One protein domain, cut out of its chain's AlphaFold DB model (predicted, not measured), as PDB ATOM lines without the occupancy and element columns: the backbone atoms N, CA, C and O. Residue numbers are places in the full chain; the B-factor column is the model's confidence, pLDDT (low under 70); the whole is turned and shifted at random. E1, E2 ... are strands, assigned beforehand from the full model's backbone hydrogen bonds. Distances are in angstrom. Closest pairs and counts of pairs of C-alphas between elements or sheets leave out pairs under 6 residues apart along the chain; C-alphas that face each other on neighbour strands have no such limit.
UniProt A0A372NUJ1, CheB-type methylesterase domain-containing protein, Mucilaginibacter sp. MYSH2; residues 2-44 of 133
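What this domain is: This is residues 2 to 44 of the 133 residues of the protein "CheB-type methylesterase domain-containing protein" of Mucilaginibacter sp. MYSH2 (UniProt A0A372NUJ1). A twisted two-strand hairpin, E3 and E4, makes the longer part of this small domain, and a short pair of parallel strands, E1 and E2, lies apart from it. A wide loop, residues 6 to 16, leaves E1, pairs briefly with the first residues of E4 at residues 10 to 11 and comes back to E2, while residues 38 to 44 run on as a tail past the end of E4. The printed part has 43 residues with no named helix and four named strands, in the order E1, E2, E3, E4 along the chain; one sheet is E1 beside E2, parallel, and the other is E3 beside E4, antiparallel. The class is all strand, though under half of the residues, 18 of 43, are in named elements. The whole is elongated, spanning 35 by 21 by 15 A, and only just loose, close to compact, with a radius of gyration of the C-alphas of 11.3 A.

How they stand to each other: The strands E3, residues 24 to 29, and E4, residues 32 to 37, are antiparallel neighbours and form a hairpin, with 151 degrees between their N-to-C directions. C-alphas that face each other run along the full pair, from those of Thr 24 and Glu 37, 4.5 A apart, to those of Asp 29 and Gln 32, 5.4 A apart. Among the backbone atoms within hydrogen-bond range across this pair are N 34 and O 27, at 2.8 A, and N 25 and O 36, at 2.9 A. Outside the named strands, residues 10 to 11 pair with residues 32 to 33 of E4 as a short antiparallel stretch. The other sheet has E1, residues 3 to 5, and E2, residues 17 to 19, as parallel neighbours, with 28 degrees between their directions. Their C-alphas that face each other include those of Val 3 and Val 17, 4.7 A apart, and those of Ile 4 and Tyr 18, 5.0 A apart. In this pair N 4 and O 17 are within hydrogen-bond range at 2.8 A, and so are N 19 and O 4, also at 2.8 A. E1 is apart from both E3 and E4, and E2 is apart from both as well.

Where its parts are: E3 begins with C-alpha 24 at (161.788, 179.556, 177.731) and ends at Asp 29; its first and last C-alphas are 16.3 A apart. E4 runs from Gln 32 to Glu 37, 16.4 A from first to last C-alpha, and ends with C-alpha 37 at (162.353, 180.324, 182.139). E1 runs from Val 3 to Arg 5, 6.8 A from first to last C-alpha, and begins with C-alpha 3 at (152.969, 167.349, 168.808). E2 runs from Val 17 to Val 19, 6.6 A from first to last C-alpha.

The domain as a whole: The two C-alphas farthest apart are those of Gly 15 and Asp 41, at 35.7 A. The C-alphas of the first and last printed residues, Pro 2 and Ile 44, are 30.9 A apart. The link from E1 to E2 is long, with 11 residues between the strands. The links from E2 to E3, with 4 residues, and from E3 to E4, with 2 residues, are tight. The printed part runs from residue 2 to residue 44 of a chain of 133 residues and has no cut. The mean pLDDT of the printed part is 91.8, and no printed residue is under 70; the mean is 97 for E1 and E2 and 95 for E3 and E4.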
ATOM      1  N   PRO A   2     152.324 162.547 167.839       96.25
ATOM      2  CA  PRO A   2     151.793 163.708 168.557       96.25
ATOM      3  C   PRO A   2     152.784 164.878 168.591       96.25
ATOM      4  O   PRO A   2     153.996 164.677 168.658       96.25
ATOM      5  N   VAL A   3     152.236 166.096 168.591       97.38
ATOM      6  CA  VAL A   3     152.969 167.349 168.808       97.38
ATOM      7  C   VAL A   3     152.545 167.914 170.160       97.38
ATOM      8  O   VAL A   3     151.371 168.227 170.360       97.38
ATOM      9  N   ILE A   4     153.486 168.018 171.093       97.06
ATOM     10  CA  ILE A   4     153.252 168.387 172.488       97.06
ATOM     11  C   ILE A   4     153.907 169.734 172.755       97.06
ATOM     12  O   ILE A   4     155.097 169.920 172.515       97.06
ATOM     13  N   ARG A   5     153.132 170.684 173.278       95.69
ATOM     14  CA  ARG A   5     153.694 171.917 173.831       95.69
ATOM     15  C   ARG A   5     154.233 171.636 175.221       95.69
ATOM     16  O   ARG A   5     153.530 171.041 176.035       95.69
ATOM     17  N   MET A   6     155.448 172.088 175.484       94.25
ATOM     18  CA  MET A   6     156.059 171.914 176.793       94.25
ATOM     19  C   MET A   6     155.419 172.850 177.821       94.25
ATOM     20  O   MET A   6     155.284 174.049 177.584       94.25
ATOM     21  N   THR A   7     155.011 172.286 178.958       92.81
ATOM     22  CA  THR A   7     154.410 173.008 180.099       92.81
ATOM     23  C   THR A   7     155.176 172.789 181.406       92.81
ATOM     24  O   THR A   7     154.737 173.240 182.457       92.81
ATOM     25  N   GLY A   8     156.284 172.059 181.342       94.94
ATOM     26  CA  GLY A   8     157.143 171.651 182.446       94.94
ATOM     27  C   GLY A   8     158.115 170.587 181.945       94.94
ATOM     28  O   GLY A   8     158.194 170.354 180.731       94.94
ATOM     29  N   ASP A   9     158.804 169.938 182.873       97.00
ATOM     30  CA  ASP A   9     159.725 168.854 182.550       97.00
ATOM     31  C   ASP A   9     158.969 167.651 181.977       97.00
ATOM     32  O   ASP A   9     157.833 167.352 182.370       97.00
ATOM     33  N   MET A  10     159.570 166.982 180.996       96.94
ATOM     34  CA  MET A  10     158.919 165.904 180.254       96.94
ATOM     35  C   MET A  10     159.901 164.796 179.901       96.94
ATOM     36  O   MET A  10     160.969 165.061 179.361       96.94
ATOM     37  N   ASP A  11     159.496 163.544 180.105       97.31
ATOM     38  CA  ASP A  11     160.261 162.403 179.603       97.31
ATOM     39  C   ASP A  11     160.216 162.354 178.069       97.31
ATOM     40  O   ASP A  11     159.154 162.517 177.443       97.31
ATOM     41  N   ILE A  12     161.371 162.083 177.467       96.81
ATOM     42  CA  ILE A  12     161.539 161.910 176.026       96.81
ATOM     43  C   ILE A  12     160.966 160.550 175.626       96.81
ATOM     44  O   ILE A  12     161.330 159.511 176.175       96.81
ATOM     45  N   LYS A  13     160.062 160.547 174.644       96.38
ATOM     46  CA  LYS A  13     159.427 159.333 174.126       96.38
ATOM     47  C   LYS A  13     159.594 159.233 172.610       96.38
ATOM     48  O   LYS A  13     159.352 160.220 171.911       96.38
ATOM     49  N   PRO A  14     159.909 158.042 172.067       94.62
ATOM     50  CA  PRO A  14     159.937 157.826 170.625       94.62
ATOM     51  C   PRO A  14     158.622 158.232 169.952       94.62
ATOM     52  O   PRO A  14     157.536 158.050 170.508       94.62
ATOM     53  N   GLY A  15     158.711 158.783 168.742       94.81
ATOM     54  CA  GLY A  15     157.539 159.157 167.949       94.81
ATOM     55  C   GLY A  15     156.755 160.357 168.486       94.81
ATOM     56  O   GLY A  15     155.554 160.429 168.224       94.81
ATOM     57  N   HIS A  16     157.406 161.271 169.214       97.06
ATOM     58  CA  HIS A  16     156.836 162.516 169.738       97.06
ATOM     59  C   HIS A  16     157.609 163.737 169.219       97.06
ATOM     60  O   HIS A  16     158.821 163.676 169.028       97.06
ATOM     61  N   VAL A  17     156.909 164.858 169.024       97.25
ATOM     62  CA  VAL A  17     157.520 166.171 168.768       97.25
ATOM     63  C   VAL A  17     157.213 167.082 169.943       97.25
ATOM     64  O   VAL A  17     156.044 167.283 170.270       97.25
ATOM     65  N   TYR A  18     158.248 167.664 170.539       97.00
ATOM     66  CA  TYR A  18     158.127 168.612 171.642       97.00
ATOM     67  C   TYR A  18     158.379 170.027 171.130       97.00
ATOM     68  O   TYR A  18     159.333 170.273 170.396       97.00
ATOM     69  N   VAL A  19     157.496 170.954 171.488       95.75
ATOM     70  CA  VAL A  19     157.539 172.342 171.027       95.75
ATOM     71  C   VAL A  19     157.702 173.262 172.228       95.75
ATOM     72  O   VAL A  19     156.856 173.285 173.128       95.75
ATOM     73  N   LEU A  20     158.786 174.035 172.199       92.56
ATOM     74  CA  LEU A  20     159.088 175.091 173.157       92.56
ATOM     75  C   LEU A  20     158.015 176.181 173.177       92.56
ATOM     76  O   LEU A  20     157.438 176.540 172.146       92.56
ATOM     77  N   ILE A  21     157.796 176.755 174.357       88.62
ATOM     78  CA  ILE A  21     156.957 177.942 174.536       88.62
ATOM     79  C   ILE A  21     157.820 179.210 174.552       88.62
ATOM     80  O   ILE A  21     159.036 179.169 174.743       88.62
ATOM     81  N   GLN A  22     157.198 180.365 174.319       85.62
ATOM     82  CA  GLN A  22     157.912 181.644 174.297       85.62
ATOM     83  C   GLN A  22     158.601 181.927 175.639       85.62
ATOM     84  O   GLN A  22     158.093 181.544 176.688       85.62
ATOM     85  N   ASN A  23     159.727 182.647 175.597       86.31
ATOM     86  CA  ASN A  23     160.510 183.050 176.775       86.31
ATOM     87  C   ASN A  23     160.991 181.886 177.658       86.31
ATOM     88  O   ASN A  23     161.237 182.070 178.846       86.31
ATOM     89  N   THR A  24     161.172 180.707 177.067       90.19
ATOM     90  CA  THR A  24     161.788 179.556 177.731       90.19
ATOM     91  C   THR A  24     162.964 179.039 176.920       90.19
ATOM     92  O   THR A  24     163.089 179.335 175.727       90.19
ATOM     93  N   PHE A  25     163.833 178.290 177.580       91.88
ATOM     94  CA  PHE A  25     164.796 177.407 176.942       91.88
ATOM     95  C   PHE A  25     164.652 176.011 177.542       91.88
ATOM     96  O   PHE A  25     164.011 175.832 178.580       91.88
ATOM     97  N   ILE A  26     165.217 175.024 176.857       95.38
ATOM     98  CA  ILE A  26     165.243 173.641 177.320       95.38
ATOM     99  C   ILE A  26     166.658 173.109 177.296       95.38
ATOM    100  O   ILE A  26     167.450 173.453 176.417       95.38
ATOM    101  N   THR A  27     166.927 172.227 178.242       97.00
ATOM    102  CA  THR A  27     168.089 171.347 178.234       97.00
ATOM    103  C   THR A  27     167.626 169.903 178.335       97.00
ATOM    104  O   THR A  27     166.456 169.626 178.615       97.00
ATOM    105  N   ILE A  28     168.542 168.976 178.101       97.44
ATOM    106  CA  ILE A  28     168.339 167.552 178.343       97.44
ATOM    107  C   ILE A  28     169.198 167.133 179.532       97.44
ATOM    108  O   ILE A  28     170.359 167.527 179.620       97.44
ATOM    109  N   ASP A  29     168.614 166.335 180.422       95.12
ATOM    110  CA  ASP A  29     169.333 165.574 181.443       95.12
ATOM    111  C   ASP A  29     168.919 164.100 181.325       95.12
ATOM    112  O   ASP A  29     167.781 163.712 181.620       95.12
ATOM    113  N   GLY A  30     169.813 163.281 180.767       93.31
ATOM    114  CA  GLY A  30     169.533 161.886 180.438       93.31
ATOM    115  C   GLY A  30     168.398 161.746 179.416       93.31
ATOM    116  O   GLY A  30     168.552 162.076 178.246       93.31
ATOM    117  N   GLN A  31     167.250 161.224 179.854       94.62
ATOM    118  CA  GLN A  31     166.056 161.018 179.014       94.62
ATOM    119  C   GLN A  31     164.936 162.022 179.315       94.62
ATOM    120  O   GLN A  31     163.784 161.793 178.939       94.62
ATOM    121  N   GLN A  32     165.253 163.131 179.984       97.44
ATOM    122  CA  GLN A  32     164.279 164.145 180.360       97.44
ATOM    123  C   GLN A  32     164.591 165.488 179.701       97.44
ATOM    124  O   GLN A  32     165.734 165.935 179.667       97.44
ATOM    125  N   LEU A  33     163.549 166.140 179.189       97.69
ATOM    126  CA  LEU A  33     163.577 167.541 178.796       97.69
ATOM    127  C   LEU A  33     163.303 168.396 180.031       97.69
ATOM    128  O   LEU A  33     162.247 168.247 180.648       97.69
ATOM    129  N   ILE A  34     164.221 169.305 180.342       97.56
ATOM    130  CA  ILE A  34     164.135 170.221 181.479       97.56
ATOM    131  C   ILE A  34     163.744 171.604 180.966       97.56
ATOM    132  O   ILE A  34     164.460 172.184 180.147       97.56
ATOM    133  N   LEU A  35     162.606 172.132 181.421       95.75
ATOM    134  CA  LEU A  35     162.090 173.431 180.986       95.75
ATOM    135  C   LEU A  35     162.561 174.542 181.926       95.75
ATOM    136  O   LEU A  35     162.351 174.480 183.135       95.75
ATOM    137  N   GLN A  36     163.140 175.601 181.362       92.38
ATOM    138  CA  GLN A  36     163.651 176.729 182.138       92.38
ATOM    139  C   GLN A  36     163.118 178.058 181.598       92.38
ATOM    140  O   GLN A  36     163.030 178.283 180.388       92.38
ATOM    141  N   GLU A  37     162.748 178.964 182.504       89.19
ATOM    142  CA  GLU A  37     162.353 180.324 182.139       89.19
ATOM    143  C   GLU A  37     163.584 181.160 181.787       89.19
ATOM    144  O   GLU A  37     164.583 181.166 182.510       89.19
ATOM    145  N   ARG A  38     163.499 181.919 180.691       85.19
ATOM    146  CA  ARG A  38     164.529 182.904 180.353       85.19
ATOM    147  C   ARG A  38     164.425 184.092 181.291       85.19
ATOM    148  O   ARG A  38     163.337 184.636 181.509       85.19
ATOM    149  N   LYS A  39     165.565 184.547 181.806       81.62
ATOM    150  CA  LYS A  39     165.588 185.761 182.620       81.62
ATOM    151  C   LYS A  39     165.371 186.985 181.731       81.62
ATOM    152  O   LYS A  39     165.807 187.034 180.584       81.62
ATOM    153  N   LYS A  40     164.675 187.997 182.255       71.69
ATOM    154  CA  LYS A  40     164.290 189.199 181.487       71.69
ATOM    155  C   LYS A  40     165.481 190.054 181.036       71.69
ATOM    156  O   LYS A  40     165.326 190.863 180.128       71.69
ATOM    157  N   ASP A  41     166.630 189.901 181.678       76.62
ATOM    158  CA  ASP A  41     167.894 190.578 181.381       76.62
ATOM    159  C   ASP A  41     168.740 189.861 180.310       76.62
ATOM    160  O   ASP A  41     169.729 190.421 179.836       76.62
ATOM    161  N   GLU A  42     168.339 188.670 179.855       72.88
ATOM    162  CA  GLU A  42     169.012 187.956 178.765       72.88
ATOM    163  C   GLU A  42     168.649 188.546 177.396       72.88
ATOM    164  O   GLU A  42     167.716 188.114 176.712       72.88
ATOM    165  N   ILE A  43     169.431 189.541 176.977       71.81
ATOM    166  CA  ILE A  43     169.249 190.237 175.695       71.81
ATOM    167  C   ILE A  43     169.519 189.304 174.502       71.81
ATOM    168  O   ILE A  43     168.827 189.377 173.487       71.81
ATOM    169  N   ILE A  44     170.511 188.415 174.611       79.19
ATOM    170  CA  ILE A  44     170.888 187.491 173.534       79.19
ATOM    171  C   ILE A  44     170.186 186.155 173.760       79.19
ATOM    172  O   ILE A  44     170.317 185.545 174.816       79.19
TER     173      ILE A  44